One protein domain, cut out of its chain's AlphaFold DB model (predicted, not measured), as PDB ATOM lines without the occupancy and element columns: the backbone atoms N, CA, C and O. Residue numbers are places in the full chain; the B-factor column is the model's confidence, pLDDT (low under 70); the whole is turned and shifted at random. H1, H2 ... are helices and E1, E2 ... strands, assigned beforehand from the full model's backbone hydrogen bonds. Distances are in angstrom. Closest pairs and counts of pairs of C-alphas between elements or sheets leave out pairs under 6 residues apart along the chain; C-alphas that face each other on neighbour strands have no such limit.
ATOM      1  N   LEU A   7      13.529   7.366  -6.482       86.88
ATOM      2  CA  LEU A   7      14.253   8.575  -6.896       86.88
ATOM      3  C   LEU A   7      13.358   9.821  -6.995       86.88
ATOM      4  O   LEU A   7      13.778  10.861  -6.490       86.88
ATOM      5  N   PRO A   8      12.138   9.773  -7.579       87.12
ATOM      6  CA  PRO A   8      11.271  10.949  -7.628       87.12
ATOM      7  C   PRO A   8      10.921  11.467  -6.228       87.12
ATOM      8  O   PRO A   8      10.907  12.676  -6.001       87.12
ATOM      9  N   GLN A   9      10.683  10.559  -5.279       87.06
ATOM     10  CA  GLN A   9      10.342  10.897  -3.899       87.06
ATOM     11  C   GLN A   9      11.525  11.473  -3.128       87.06
ATOM     12  O   GLN A   9      11.384  12.506  -2.470       87.06
ATOM     13  N   GLU A  10      12.694  10.843  -3.225       88.50
ATOM     14  CA  GLU A  10      13.921  11.340  -2.604       88.50
ATOM     15  C   GLU A  10      14.293  12.728  -3.140       88.50
ATOM     16  O   GLU A  10      14.559  13.640  -2.357       88.50
ATOM     17  N   MET A  11      14.218  12.921  -4.461       88.31
ATOM     18  CA  MET A  11      14.514  14.198  -5.110       88.31
ATOM     19  C   MET A  11      13.544  15.296  -4.660       88.31
ATOM     20  O   MET A  11      13.981  16.360  -4.228       88.31
ATOM     21  N   MET A  12      12.231  15.043  -4.713       87.12
ATOM     22  CA  MET A  12      11.219  16.022  -4.295       87.12
ATOM     23  C   MET A  12      11.353  16.393  -2.816       87.12
ATOM     24  O   MET A  12      11.264  17.570  -2.467       87.12
ATOM     25  N   THR A  13      11.633  15.415  -1.953       87.75
ATOM     26  CA  THR A  13      11.856  15.653  -0.519       87.75
ATOM     27  C   THR A  13      13.052  16.577  -0.291       87.75
ATOM     28  O   THR A  13      12.959  17.529   0.484       87.75
ATOM     29  N   LYS A  14      14.162  16.343  -0.999       88.81
ATOM     30  CA  LYS A  14      15.365  17.178  -0.908       88.81
ATOM     31  C   LYS A  14      15.154  18.583  -1.465       88.81
ATOM     32  O   LYS A  14      15.550  19.546  -0.817       88.81
ATOM     33  N   MET A  15      14.474  18.725  -2.605       87.19
ATOM     34  CA  MET A  15      14.161  20.041  -3.181       87.19
ATOM     35  C   MET A  15      13.299  20.890  -2.240       87.19
ATOM     36  O   MET A  15      13.595  22.063  -2.027       87.19
ATOM     37  N   VAL A  16      12.273  20.298  -1.624       86.56
ATOM     38  CA  VAL A  16      11.396  20.992  -0.662       86.56
ATOM     39  C   VAL A  16      12.155  21.360   0.614       86.56
ATOM     40  O   VAL A  16      11.932  22.429   1.176       86.56
ATOM     41  N   ALA A  17      13.100  20.517   1.039       85.75
ATOM     42  CA  ALA A  17      14.003  20.810   2.150       85.75
ATOM     43  C   ALA A  17      15.079  21.864   1.815       85.75
ATOM     44  O   ALA A  17      15.802  22.291   2.715       85.75
ATOM     45  N   GLY A  18      15.209  22.284   0.550       84.69
ATOM     46  CA  GLY A  18      16.289  23.166   0.099       84.69
ATOM     47  C   GLY A  18      17.668  22.493   0.079       84.69
ATOM     48  O   GLY A  18      18.679  23.184   0.077       84.69
ATOM     49  N   ASP A  19      17.726  21.161   0.071       89.00
ATOM     50  CA  ASP A  19      18.962  20.372   0.020       89.00
ATOM     51  C   ASP A  19      19.450  20.223  -1.431       89.00
ATOM     52  O   ASP A  19      19.410  19.138  -2.018       89.00
ATOM     53  N   ALA A  20      19.886  21.333  -2.039       88.88
ATOM     54  CA  ALA A  20      20.370  21.341  -3.422       88.88
ATOM     55  C   ALA A  20      21.575  20.402  -3.619       88.88
ATOM     56  O   ALA A  20      21.628  19.662  -4.599       88.88
ATOM     57  N   ALA A  21      22.505  20.368  -2.660       89.75
ATOM     58  CA  ALA A  21      23.667  19.482  -2.706       89.75
ATOM     59  C   ALA A  21      23.261  18.000  -2.707       89.75
ATOM     60  O   ALA A  21      23.781  17.221  -3.503       89.75
ATOM     61  N   GLY A  22      22.290  17.610  -1.880       90.12
ATOM     62  CA  GLY A  22      21.788  16.242  -1.873       90.12
ATOM     63  C   GLY A  22      21.027  15.851  -3.139       90.12
ATOM     64  O   GLY A  22      20.995  14.666  -3.463       90.12
ATOM     65  N   VAL A  23      20.404  16.798  -3.852       90.06
ATOM     66  CA  VAL A  23      19.819  16.523  -5.178       90.06
ATOM     67  C   VAL A  23      20.929  16.301  -6.205       90.06
ATOM     68  O   VAL A  23      20.849  15.357  -6.988       90.06
ATOM     69  N   CYS A  24      21.994  17.103  -6.160       91.44
ATOM     70  CA  CYS A  24      23.169  16.918  -7.011       91.44
ATOM     71  C   CYS A  24      23.836  15.558  -6.781       91.44
ATOM     72  O   CYS A  24      24.187  14.886  -7.744       91.44
ATOM     73  N   ASP A  25      23.887  15.063  -5.542       91.00
ATOM     74  CA  ASP A  25      24.391  13.713  -5.232       91.00
ATOM     75  C   ASP A  25      23.593  12.590  -5.947       91.00
ATOM     76  O   ASP A  25      24.033  11.438  -6.012       91.00
ATOM     77  N   MET A  26      22.409  12.904  -6.489       90.38
ATOM     78  CA  MET A  26      21.550  11.996  -7.255       90.38
ATOM     79  C   MET A  26      21.705  12.102  -8.777       90.38
ATOM     80  O   MET A  26      21.033  11.362  -9.503       90.38
ATOM     81  N   MET A  27      22.584  12.975  -9.262       91.44
ATOM     82  CA  MET A  27      22.757  13.283 -10.679       91.44
ATOM     83  C   MET A  27      24.092  12.751 -11.207       91.44
ATOM     84  O   MET A  27      25.082  12.618 -10.481       91.44
ATOM     85  N   VAL A  28      24.122  12.460 -12.504       92.31
ATOM     86  CA  VAL A  28      25.342  12.178 -13.263       92.31
ATOM     87  C   VAL A  28      25.326  12.953 -14.574       92.31
ATOM     88  O   VAL A  28      24.292  13.067 -15.230       92.31
ATOM     89  N   LEU A  29      26.479  13.493 -14.951       89.06
ATOM     90  CA  LEU A  29      26.701  14.183 -16.213       89.06
ATOM     91  C   LEU A  29      27.212  13.178 -17.237       89.06
ATOM     92  O   LEU A  29      28.213  12.507 -16.984       89.06
ATOM     93  N   SER A  30      26.572  13.107 -18.397       86.75
ATOM     94  CA  SER A  30      27.172  12.456 -19.560       86.75
ATOM     95  C   SER A  30      28.145  13.428 -20.221       86.75
ATOM     96  O   SER A  30      27.727  14.439 -20.781       86.75
ATOM     97  N   LYS A  31      29.447  13.146 -20.153       83.12
ATOM     98  CA  LYS A  31      30.492  13.934 -20.814       83.12
ATOM     99  C   LYS A  31      31.330  13.025 -21.698       83.12
ATOM    100  O   LYS A  31      32.006  12.132 -21.198       83.12
ATOM    101  N   ASP A  32      31.257  13.235 -23.011       81.62
ATOM    102  CA  ASP A  32      32.003  12.457 -24.012       81.62
ATOM    103  C   ASP A  32      31.810  10.931 -23.865       81.62
ATOM    104  O   ASP A  32      32.739  10.141 -24.023       81.62
ATOM    105  N   GLY A  33      30.592  10.505 -23.505       77.69
ATOM    106  CA  GLY A  33      30.254   9.095 -23.260       77.69
ATOM    107  C   GLY A  33      30.693   8.551 -21.895       77.69
ATOM    108  O   GLY A  33      30.453   7.383 -21.603       77.69
ATOM    109  N   THR A  34      31.300   9.381 -21.044       85.19
ATOM    110  CA  THR A  34      31.646   9.044 -19.659       85.19
ATOM    111  C   THR A  34      30.608   9.615 -18.700       85.19
ATOM    112  O   THR A  34      30.244  10.785 -18.798       85.19
ATOM    113  N   LEU A  35      30.159   8.809 -17.736       88.25
ATOM    114  CA  LEU A  35      29.281   9.269 -16.661       88.25
ATOM    115  C   LEU A  35      30.117   9.842 -15.515       88.25
ATOM    116  O   LEU A  35      30.845   9.119 -14.836       88.25
ATOM    117  N   VAL A  36      29.992  11.144 -15.284       88.38
ATOM    118  CA  VAL A  36      30.657  11.853 -14.190       88.38
ATOM    119  C   VAL A  36      29.644  12.103 -13.079       88.38
ATOM    120  O   VAL A  36      28.593  12.698 -13.309       88.38
ATOM    121  N   ARG A  37      29.936  11.640 -11.864       88.06
ATOM    122  CA  ARG A  37      29.043  11.835 -10.717       88.06
ATOM    123  C   ARG A  37      29.164  13.250 -10.163       88.06
ATOM    124  O   ARG A  37      30.263  13.785 -10.059       88.06
ATOM    125  N   PHE A  38      28.033  13.827  -9.773       85.62
ATOM    126  CA  PHE A  38      27.969  15.161  -9.172       85.62
ATOM    127  C   PHE A  38      28.272  15.180  -7.667       85.62
ATOM    128  O   PHE A  38      28.304  16.254  -7.080       85.62
ATOM    129  N   ASP A  39      28.521  14.029  -7.037       82.12
ATOM    130  CA  ASP A  39      28.885  13.935  -5.617       82.12
ATOM    131  C   ASP A  39      30.374  14.223  -5.347       82.12
ATOM    132  O   ASP A  39      30.807  14.255  -4.192       82.12
ATOM    133  N   VAL A  40      31.170  14.482  -6.391       85.38
ATOM    134  CA  VAL A  40      32.537  14.995  -6.236       85.38
ATOM    135  C   VAL A  40      32.499  16.472  -5.825       85.38
ATOM    136  O   VAL A  40      31.734  17.234  -6.416       85.38
ATOM    137  N   PRO A  41      33.329  16.920  -4.861       83.00
ATOM    138  CA  PRO A  41      33.198  18.246  -4.247       83.00
ATOM    139  C   PRO A  41      33.100  19.408  -5.245       83.00
ATOM    140  O   PRO A  41      32.217  20.250  -5.118       83.00
ATOM    141  N   GLU A  42      33.952  19.408  -6.274       82.19
ATOM    142  CA  GLU A  42      34.042  20.498  -7.254       82.19
ATOM    143  C   GLU A  42      32.766  20.651  -8.103       82.19
ATOM    144  O   GLU A  42      32.274  21.762  -8.297       82.19
ATOM    145  N   LEU A  43      32.182  19.540  -8.565       84.38
ATOM    146  CA  LEU A  43      30.933  19.561  -9.338       84.38
ATOM    147  C   LEU A  43      29.711  19.730  -8.438       84.38
ATOM    148  O   LEU A  43      28.727  20.352  -8.840       84.38
ATOM    149  N   ARG A  44      29.780  19.209  -7.212       87.94
ATOM    150  CA  ARG A  44      28.711  19.294  -6.222       87.94
ATOM    151  C   ARG A  44      28.387  20.736  -5.865       87.94
ATOM    152  O   ARG A  44      27.215  21.096  -5.825       87.94
ATOM    153  N   GLU A  45      29.404  21.567  -5.638       86.75
ATOM    154  CA  GLU A  45      29.210  22.986  -5.315       86.75
ATOM    155  C   GLU A  45      28.630  23.771  -6.496       86.75
ATOM    156  O   GLU A  45      27.681  24.537  -6.320       86.75
ATOM    157  N   GLN A  46      29.143  23.540  -7.709       85.69
ATOM    158  CA  GLN A  46      28.628  24.180  -8.925       85.69
ATOM    159  C   GLN A  46      27.170  23.792  -9.184       85.69
ATOM    160  O   GLN A  46      26.335  24.652  -9.478       85.69
ATOM    161  N   CYS A  47      26.848  22.511  -9.006       89.00
ATOM    162  CA  CYS A  47      25.488  22.024  -9.142       89.00
ATOM    163  C   CYS A  47      24.555  22.574  -8.077       89.00
ATOM    164  O   CYS A  47      23.483  23.081  -8.414       89.00
ATOM    165  N   ALA A  48      24.976  22.559  -6.814       89.94
ATOM    166  CA  ALA A  48      24.173  23.090  -5.727       89.94
ATOM    167  C   ALA A  48      23.871  24.579  -5.943       89.94
ATOM    168  O   ALA A  48      22.727  24.982  -5.773       89.94
ATOM    169  N   ALA A  49      24.842  25.385  -6.385       87.00
ATOM    170  CA  ALA A  49      24.636  26.813  -6.633       87.00
ATOM    171  C   ALA A  49      23.600  27.089  -7.741       87.00
ATOM    172  O   ALA A  49      22.692  27.913  -7.563       87.00
ATOM    173  N   GLN A  50      23.694  26.385  -8.874       84.56
ATOM    174  CA  GLN A  50      22.724  26.530  -9.964       84.56
ATOM    175  C   GLN A  50      21.336  26.025  -9.553       84.56
ATOM    176  O   GLN A  50      20.327  26.706  -9.760       84.56
ATOM    177  N   LEU A  51      21.281  24.847  -8.932       86.88
ATOM    178  CA  LEU A  51      20.029  24.215  -8.546       86.88
ATOM    179  C   LEU A  51      19.325  24.984  -7.425       86.88
ATOM    180  O   LEU A  51      18.104  25.112  -7.461       86.88
ATOM    181  N   GLN A  52      20.072  25.552  -6.474       84.88
ATOM    182  CA  GLN A  52      19.516  26.373  -5.398       84.88
ATOM    183  C   GLN A  52      18.758  27.574  -5.958       84.88
ATOM    184  O   GLN A  52      17.649  27.852  -5.512       84.88
ATOM    185  N   THR A  53      19.299  28.226  -6.990       82.25
ATOM    186  CA  THR A  53      18.616  29.332  -7.681       82.25
ATOM    187  C   THR A  53      17.280  28.868  -8.274       82.25
ATOM    188  O   THR A  53      16.255  29.535  -8.122       82.25
ATOM    189  N   GLY A  54      17.267  27.685  -8.896       80.62
ATOM    190  CA  GLY A  54      16.051  27.057  -9.414       80.62
ATOM    191  C   GLY A  54      15.037  26.741  -8.312       80.62
ATOM    192  O   GLY A  54      13.880  27.143  -8.415       80.62
ATOM    193  N   ILE A  55      15.473  26.092  -7.231       81.94
ATOM    194  CA  ILE A  55      14.635  25.730  -6.081       81.94
ATOM    195  C   ILE A  55      14.042  26.982  -5.423       81.94
ATOM    196  O   ILE A  55      12.846  27.003  -5.127       81.94
ATOM    197  N   ASP A  56      14.841  28.032  -5.234       80.69
ATOM    198  CA  ASP A  56      14.418  29.308  -4.645       80.69
ATOM    199  C   ASP A  56      13.371  30.027  -5.498       80.69
ATOM    200  O   ASP A  56      12.441  30.620  -4.956       80.69
ATOM    201  N   SER A  57      13.498  29.938  -6.823       77.56
ATOM    202  CA  SER A  57      12.533  30.505  -7.773       77.56
ATOM    203  C   SER A  57      11.288  29.635  -7.994       77.56
ATOM    204  O   SER A  57      10.314  30.085  -8.599       77.56
ATOM    205  N   SER A  58      11.303  28.388  -7.518       74.06
ATOM    206  CA  SER A  58      10.230  27.426  -7.750       74.06
ATOM    207  C   SER A  58       9.118  27.527  -6.707       74.06
ATOM    208  O   SER A  58       9.355  27.694  -5.511       74.06
ATOM    209  N   SER A  59       7.880  27.278  -7.134       74.44
ATOM    210  CA  SER A  59       6.741  27.115  -6.220       74.44
ATOM    211  C   SER A  59       6.815  25.833  -5.375       74.44
ATOM    212  O   SER A  59       5.914  25.589  -4.572       74.44
ATOM    213  N   MET A  60       7.854  24.998  -5.538       71.81
ATOM    214  CA  MET A  60       7.978  23.713  -4.836       71.81
ATOM    215  C   MET A  60       8.144  23.894  -3.326       71.81
ATOM    216  O   MET A  60       7.643  23.075  -2.562       71.81
ATOM    217  N   LYS A  61       8.756  24.999  -2.878       71.31
ATOM    218  CA  LYS A  61       8.858  25.334  -1.446       71.31
ATOM    219  C   LYS A  61       7.505  25.588  -0.777       71.31
ATOM    220  O   LYS A  61       7.403  25.500   0.441       71.31
ATOM    221  N   SER A  62       6.477  25.902  -1.562       80.25
ATOM    222  CA  SER A  62       5.119  26.151  -1.071       80.25
ATOM    223  C   SER A  62       4.263  24.882  -1.009       80.25
ATOM    224  O   SER A  62       3.101  24.962  -0.611       80.25
ATOM    225  N   MET A  63       4.793  23.724  -1.422       82.50
ATOM    226  CA  MET A  63       4.064  22.457  -1.371       82.50
ATOM    227  C   MET A  63       3.994  21.921   0.061       82.50
ATOM    228  O   MET A  63       4.988  21.912   0.788       82.50
ATOM    229  N   THR A  64       2.829  21.414   0.461       84.75
ATOM    230  CA  THR A  64       2.694  20.700   1.738       84.75
ATOM    231  C   THR A  64       3.363  19.323   1.662       84.75
ATOM    232  O   THR A  64       3.472  18.749   0.574       84.75
ATOM    233  N   PRO A  65       3.760  18.724   2.798       82.94
ATOM    234  CA  PRO A  65       4.313  17.368   2.813       82.94
ATOM    235  C   PRO A  65       3.415  16.325   2.130       82.94
ATOM    236  O   PRO A  65       3.911  15.399   1.493       82.94
ATOM    237  N   GLU A  66       2.091  16.480   2.219       86.38
ATOM    238  CA  GLU A  66       1.126  15.585   1.570       86.38
ATOM    239  C   GLU A  66       1.115  15.770   0.052       86.38
ATOM    240  O   GLU A  66       1.099  14.784  -0.683       86.38
ATOM    241  N   GLN A  67       1.188  17.018  -0.427       86.75
ATOM    242  CA  GLN A  67       1.302  17.316  -1.855       86.75
ATOM    243  C   GLN A  67       2.603  16.769  -2.436       86.75
ATOM    244  O   GLN A  67       2.594  16.223  -3.534       86.75
ATOM    245  N   VAL A  68       3.710  16.886  -1.699       83.75
ATOM    246  CA  VAL A  68       5.002  16.305  -2.081       83.75
ATOM    247  C   VAL A  68       4.880  14.791  -2.174       83.75
ATOM    248  O   VAL A  68       5.207  14.222  -3.211       83.75
ATOM    249  N   LYS A  69       4.339  14.155  -1.128       86.25
ATOM    250  CA  LYS A  69       4.160  12.704  -1.068       86.25
ATOM    251  C   LYS A  69       3.323  12.178  -2.229       86.25
ATOM    252  O   LYS A  69       3.739  11.208  -2.845       86.25
ATOM    253  N   GLU A  70       2.189  12.805  -2.535       88.25
ATOM    254  CA  GLU A  70       1.325  12.376  -3.643       88.25
ATOM    255  C   GLU A  70       1.966  12.663  -5.007       88.25
ATOM    256  O   GLU A  70       1.942  11.820  -5.904       88.25
ATOM    257  N   ALA A  71       2.607  13.825  -5.175       84.69
ATOM    258  CA  ALA A  71       3.275  14.181  -6.425       84.69
ATOM    259  C   ALA A  71       4.449  13.254  -6.765       84.69
ATOM    260  O   ALA A  71       4.782  13.109  -7.944       84.69
ATOM    261  N   SER A  72       5.059  12.647  -5.748       86.12
ATOM    262  CA  SER A  72       6.192  11.739  -5.873       86.12
ATOM    263  C   SER A  72       5.867  10.293  -5.486       86.12
ATOM    264  O   SER A  72       6.794   9.519  -5.252       86.12
ATOM    265  N   ASP A  73       4.588   9.929  -5.351       87.69
ATOM    266  CA  ASP A  73       4.199   8.588  -4.908       87.69
ATOM    267  C   ASP A  73       4.624   7.565  -5.974       87.69
ATOM    268  O   ASP A  73       4.182   7.677  -7.123       87.69
ATOM    269  N   PRO A  74       5.454   6.562  -5.630       86.00
ATOM    270  CA  PRO A  74       5.956   5.581  -6.586       86.00
ATOM    271  C   PRO A  74       4.846   4.813  -7.313       86.00
ATOM    272  O   PRO A  74       5.109   4.299  -8.396       86.00
ATOM    273  N   LYS A  75       3.610   4.759  -6.788       89.31
ATOM    274  CA  LYS A  75       2.464   4.137  -7.481       89.31
ATOM    275  C   LYS A  75       2.149   4.787  -8.833       89.31
ATOM    276  O   LYS A  75       1.571   4.135  -9.695       89.31
ATOM    277  N   HIS A  76       2.504   6.062  -9.000       89.00
ATOM    278  CA  HIS A  76       2.301   6.803 -10.239       89.00
ATOM    279  C   HIS A  76       3.439   6.598 -11.231       89.00
ATOM    280  O   HIS A  76       3.302   7.022 -12.372       89.00
ATOM    281  N   PHE A  77       4.556   5.996 -10.819       89.38
ATOM    282  CA  PHE A  77       5.753   5.886 -11.638       89.38
ATOM    283  C   PHE A  77       5.993   4.451 -12.083       89.38
ATOM    284  O   PHE A  77       5.996   3.507 -11.297       89.38
ATOM    285  N   GLU A  78       6.298   4.313 -13.360       90.12
ATOM    286  CA  GLU A  78       6.800   3.093 -13.963       90.12
ATOM    287  C   GLU A  78       8.222   3.359 -14.439       90.12
ATOM    288  O   GLU A  78       8.524   4.422 -14.981       90.12
ATOM    289  N   LEU A  79       9.113   2.396 -14.219       89.81
ATOM    290  CA  LEU A  79      10.486   2.475 -14.692       89.81
ATOM    291  C   LEU A  79      10.640   1.586 -15.923       89.81
ATOM    292  O   LEU A  79      10.480   0.367 -15.829       89.81
ATOM    293  N   HIS A  80      10.992   2.195 -17.047       90.12
ATOM    294  CA  HIS A  80      11.277   1.501 -18.292       90.12
ATOM    295  C   HIS A  80      12.789   1.407 -18.508       90.12
ATOM    296  O   HIS A  80      13.485   2.419 -18.472       90.12
ATOM    297  N   ASP A  81      13.297   0.190 -18.699       90.12
ATOM    298  CA  ASP A  81      14.689  -0.053 -19.091       90.12
ATOM    299  C   ASP A  81      14.806   0.094 -20.611       90.12
ATOM    300  O   ASP A  81      14.049  -0.541 -21.345       90.12
ATOM    301  N   ASN A  82      15.739   0.925 -21.077       90.19
ATOM    302  CA  ASN A  82      15.909   1.206 -22.502       90.19
ATOM    303  C   ASN A  82      16.853   0.206 -23.203       90.19
ATOM    304  O   ASN A  82      16.981   0.242 -24.426       90.19
ATOM    305  N   GLY A  83      17.526  -0.683 -22.462       89.12
ATOM    306  CA  GLY A  83      18.439  -1.696 -23.007       89.12
ATOM    307  C   GLY A  83      19.834  -1.188 -23.392       89.12
ATOM    308  O   GLY A  83      20.658  -1.974 -23.851       89.12
ATOM    309  N   ASP A  84      20.124   0.095 -23.177       88.88
ATOM    310  CA  ASP A  84      21.390   0.765 -23.512       88.88
ATOM    311  C   ASP A  84      22.162   1.249 -22.267       88.88
ATOM    312  O   ASP A  84      23.079   2.060 -22.364       88.88
ATOM    313  N   GLY A  85      21.781   0.766 -21.080       88.38
ATOM    314  CA  GLY A  85      22.308   1.252 -19.801       88.38
ATOM    315  C   GLY A  85      21.575   2.482 -19.256       88.38
ATOM    316  O   GLY A  85      21.896   2.942 -18.158       88.38
ATOM    317  N   THR A  86      20.557   2.984 -19.959       91.56
ATOM    318  CA  THR A  86      19.671   4.044 -19.470       91.56
ATOM    319  C   THR A  86      18.272   3.523 -19.137       91.56
ATOM    320  O   THR A  86      17.867   2.420 -19.511       91.56
ATOM    321  N   ALA A  87      17.521   4.322 -18.386       91.88
ATOM    322  CA  ALA A  87      16.119   4.075 -18.084       91.88
ATOM    323  C   ALA A  87      15.310   5.373 -18.167       91.88
ATOM    324  O   ALA A  87      15.859   6.472 -18.082       91.88
ATOM    325  N   THR A  88      13.998   5.256 -18.316       91.50
ATOM    326  CA  THR A  88      13.063   6.388 -18.295       91.50
ATOM    327  C   THR A  88      11.937   6.130 -17.312       91.50
ATOM    328  O   THR A  88      11.548   4.986 -17.069       91.50
ATOM    329  N   PHE A  89      11.413   7.202 -16.725       90.00
ATOM    330  CA  PHE A  89      10.162   7.117 -15.983       90.00
ATOM    331  C   PHE A  89       8.984   7.308 -16.931       90.00
ATOM    332  O   PHE A  89       9.027   8.180 -17.791       90.00
ATOM    333  N   ALA A  90       7.902   6.573 -16.722       90.06
ATOM    334  CA  ALA A  90       6.574   6.994 -17.135       90.06
ATOM    335  C   ALA A  90       5.775   7.344 -15.882       90.06
ATOM    336  O   ALA A  90       5.857   6.639 -14.881       90.06
ATOM    337  N   ARG A  91       5.032   8.448 -15.918       89.44
ATOM    338  CA  ARG A  91       4.110   8.838 -14.859       89.44
ATOM    339  C   ARG A  91       2.678   8.673 -15.345       89.44
ATOM    340  O   ARG A  91       2.302   9.324 -16.316       89.44
ATOM    341  N   ASP A  92       1.898   7.822 -14.687       90.06
ATOM    342  CA  ASP A  92       0.505   7.524 -15.050       90.06
ATOM    343  C   ASP A  92       0.363   7.191 -16.554       90.06
ATOM    344  O   ASP A  92      -0.478   7.747 -17.267       90.06
ATOM    345  N   GLY A  93       1.267   6.347 -17.068       86.94
ATOM    346  CA  GLY A  93       1.339   5.955 -18.481       86.94
ATOM    347  C   GLY A  93       1.908   7.010 -19.441       86.94
ATOM    348  O   GLY A  93       1.994   6.755 -20.642       86.94
ATOM    349  N   LYS A  94       2.314   8.194 -18.958       88.56
ATOM    350  CA  LYS A  94       2.932   9.247 -19.782       88.56
ATOM    351  C   LYS A  94       4.454   9.244 -19.625       88.56
ATOM    352  O   LYS A  94       4.928   9.408 -18.503       88.56
ATOM    353  N   PRO A  95       5.238   9.119 -20.708       86.62
ATOM    354  CA  PRO A  95       6.692   9.125 -20.611       86.62
ATOM    355  C   PRO A  95       7.207  10.469 -20.078       86.62
ATOM    356  O   PRO A  95       6.773  11.539 -20.510       86.62
ATOM    357  N   SER A  96       8.140  10.398 -19.136       84.25
ATOM    358  CA  SER A  96       8.909  11.532 -18.639       84.25
ATOM    359  C   SER A  96      10.071  11.821 -19.593       84.25
ATOM    360  O   SER A  96      10.718  10.882 -20.058       84.25
ATOM    361  N   PRO A  97      10.401  13.099 -19.853       81.12
ATOM    362  CA  PRO A  97      11.622  13.451 -20.575       81.12
ATOM    363  C   PRO A  97      12.893  13.151 -19.764       81.12
ATOM    364  O   PRO A  97      13.990  13.150 -20.316       81.12
ATOM    365  N   THR A  98      12.769  12.910 -18.456       84.25
ATOM    366  CA  THR A  98      13.899  12.608 -17.577       84.25
ATOM    367  C   THR A  98      14.457  11.217 -17.862       84.25
ATOM    368  O   THR A  98      13.775  10.208 -17.660       84.25
ATOM    369  N   LYS A  99      15.728  11.167 -18.263       90.12
ATOM    370  CA  LYS A  99      16.502   9.929 -18.368       90.12
ATOM    371  C   LYS A  99      17.247   9.639 -17.074       90.12
ATOM    372  O   LYS A  99      17.641  10.542 -16.337       90.12
ATOM    373  N   LEU A 100      17.468   8.359 -16.828       92.06
ATOM    374  CA  LEU A 100      18.329   7.850 -15.777       92.06
ATOM    375  C   LEU A 100      19.476   7.074 -16.403       92.06
ATOM    376  O   LEU A 100      19.265   6.358 -17.379       92.06
ATOM    377  N   ALA A 101      20.651   7.144 -15.798       92.25
ATOM    378  CA  ALA A 101      21.755   6.255 -16.113       92.25
ATOM    379  C   ALA A 101      21.902   5.193 -15.027       92.25
ATOM    380  O   ALA A 101      21.811   5.491 -13.830       92.25
ATOM    381  N   ARG A 102      22.133   3.952 -15.454       91.06
ATOM    382  CA  ARG A 102      22.536   2.856 -14.579       91.06
ATOM    383  C   ARG A 102      24.047   2.914 -14.396       91.06
ATOM    384  O   ARG A 102      24.786   2.889 -15.374       91.06
ATOM    385  N   LEU A 103      24.487   2.989 -13.147       87.69
ATOM    386  CA  LEU A 103      25.903   2.953 -12.793       87.69
ATOM    387  C   LEU A 103      26.373   1.511 -12.567       87.69
ATOM    388  O   LEU A 103      25.557   0.604 -12.383       87.69
ATOM    389  N   ASP A 104      27.690   1.313 -12.530       85.12
ATOM    390  CA  ASP A 104      28.320  -0.007 -12.355       85.12
ATOM    391  C   ASP A 104      27.936  -0.692 -11.031       85.12
ATOM    392  O   ASP A 104      27.890  -1.917 -10.942       85.12
ATOM    393  N   ASP A 105      27.600   0.090 -10.001       83.38
ATOM    394  CA  ASP A 105      27.102  -0.405  -8.709       83.38
ATOM    395  C   ASP A 105      25.615  -0.834  -8.743       83.38
ATOM    396  O   ASP A 105      25.043  -1.267  -7.735       83.38
ATOM    397  N   GLY A 106      24.974  -0.727  -9.910       82.50
ATOM    398  CA  GLY A 106      23.567  -1.037 -10.141       82.50
ATOM    399  C   GLY A 106      22.596   0.034  -9.639       82.50
ATOM    400  O   GLY A 106      21.383  -0.203  -9.653       82.50
ATOM    401  N   SER A 107      23.087   1.185  -9.170       85.62
ATOM    402  CA  SER A 107      22.248   2.337  -8.838       85.62
ATOM    403  C   SER A 107      21.768   3.061 -10.098       85.62
ATOM    404  O   SER A 107      22.368   2.965 -11.168       85.62
ATOM    405  N   LEU A 108      20.644   3.766  -9.971       89.94
ATOM    406  CA  LEU A 108      20.118   4.650 -11.007       89.94
ATOM    407  C   LEU A 108      20.284   6.093 -10.546       89.94
ATOM    408  O   LEU A 108      19.978   6.413  -9.397       89.94
ATOM    409  N   ARG A 109      20.754   6.957 -11.442       91.25
ATOM    410  CA  ARG A 109      20.939   8.392 -11.199       91.25
ATOM    411  C   ARG A 109      20.332   9.199 -12.332       91.25
ATOM    412  O   ARG A 109      20.255   8.709 -13.454       91.25
ATOM    413  N   LEU A 110      19.902  10.421 -12.038       90.88
ATOM    414  CA  LEU A 110      19.378  11.346 -13.044       90.88
ATOM    415  C   LEU A 110      20.482  11.665 -14.048       90.88
ATOM    416  O   LEU A 110      21.543  12.148 -13.658       90.88
ATOM    417  N   LEU A 111      20.232  11.365 -15.319       90.62
ATOM    418  CA  LEU A 111      21.170  11.651 -16.390       90.62
ATOM    419  C   LEU A 111      20.974  13.087 -16.859       90.62
ATOM    420  O   LEU A 111      19.870  13.485 -17.236       90.62
ATOM    421  N   VAL A 112      22.064  13.839 -16.854       86.88
ATOM    422  CA  VAL A 112      22.124  15.200 -17.366       86.88
ATOM    423  C   VAL A 112      23.008  15.192 -18.601       86.88
ATOM    424  O   VAL A 112      24.182  14.839 -18.517       86.88
ATOM    425  N   ASP A 113      22.436  15.557 -19.746       72.69
ATOM    426  CA  ASP A 113      23.153  15.574 -21.026       72.69
ATOM    427  C   ASP A 113      23.869  16.914 -21.292       72.69
ATOM    428  O   ASP A 113      24.709  16.978 -22.179       72.69
TER     429      ASP A 113
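This is residues 7 to 113 of the 115 residues of an uncharacterized protein of Dermabacter hominis 1368 (UniProt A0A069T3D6). What does this domain look like? A strongly twisted sheet of six strands makes one side of it, and the helices make the other, where H3, H4 and H5 follow one another in an arc round H1, the hub that touches H2, H4 and H5. At one end of the sheet is the hairpin E1 and E2, at the other the strands E3, E4 and E5, and E6 joins the two ends. How are its parts counted and ordered? The printed part has 107 residues, with five named helices and six named strands in the order H1 H2 E1 E2 H3 H4 H5 E3 E4 E5 E6; the class is mixed, helices and strands, and the mixed sheet has the order E2 E1 E6 E5 E4 E3. The whole is compact, with a radius of gyration of the C-alphas of 14.1 A and spans of 38 by 36 by 21 A.

Where are the strands? E1 is residues 27 to 31, E2 34 to 37, E3 77 to 81 and E4 86 to 91, the last 16.9 A long. E5, residues 94 to 102, is the longest strand at 21.3 A, and E6, residues 108 to 112, ends at C-alpha 112 at (22.124, 15.200, -17.366). Where are the helices? H3, residues 41 to 57, is the longest at 24.3 A and begins at C-alpha 41 at (33.198, 18.246, -4.247). H1, residues 7 to 16, measures 14.2 A and begins at C-alpha 7 at (14.253, 8.575, -6.896). The shorter ones are H2, residues 20 to 24, H4, residues 59 to 62, and H5, residues 65 to 71.

How do the strands pair? E3 E4 E5 E6 form a meander, each strand the antiparallel neighbour of the one before: N 78 and O 90 are 2.8 A apart between E3 and E4, N 96 and O 89 2.7 A between E4 and E5, and N 101 and O 109 2.8 A between E5 and E6. E6 is parallel to E1, with N 28 and O 110 at 2.8 A, and E1 forms a hairpin with E2, with N 29 and O 36 at 2.8 A; these N and O pairs are within hydrogen-bond range. Does any strand bend or change partner? E5 bends by 72 degrees at residue 97. The pairing of E6 is staggered, with E5 over residues 108 to 110 and with E1 over residues 110 to 112. How do the helices stand? H1 only grazes the sheet with residues 7 to 11, and H3 with residues 43 to 47. H1 touches H5 at a steep tilt of 39 degrees, opposite ways, closest at the C-alphas of Met 12 and Val 68, 6.6 A; it touches H2 at Met 11 and Val 23, 5.8 A between C-alphas, and H4 at Val 16 and Lys 61, 5.1 A. H2 touches H3, their closest C-alphas being those of Ala 21 and Ala 48, 4.7 A. Are the helix backbones well formed? Every O i to N i+4 pair is within hydrogen-bond range in H1, H2 and H5, and 12 of 13 are in H3, which has a kink of 25 degrees near residue 50; H4 is too short for such a pair.

How large is it? The two C-alphas farthest apart are those of Asp 32 and Glu 66, at 40.2 A. Is anything missing or long between elements? The printed part has no cut from residue 7 to 113, and the ten links between the named elements are tight. How confident is the model? The mean pLDDT of the printed part is 86.4 and no printed residue is under 70; the mean of H4 is 74.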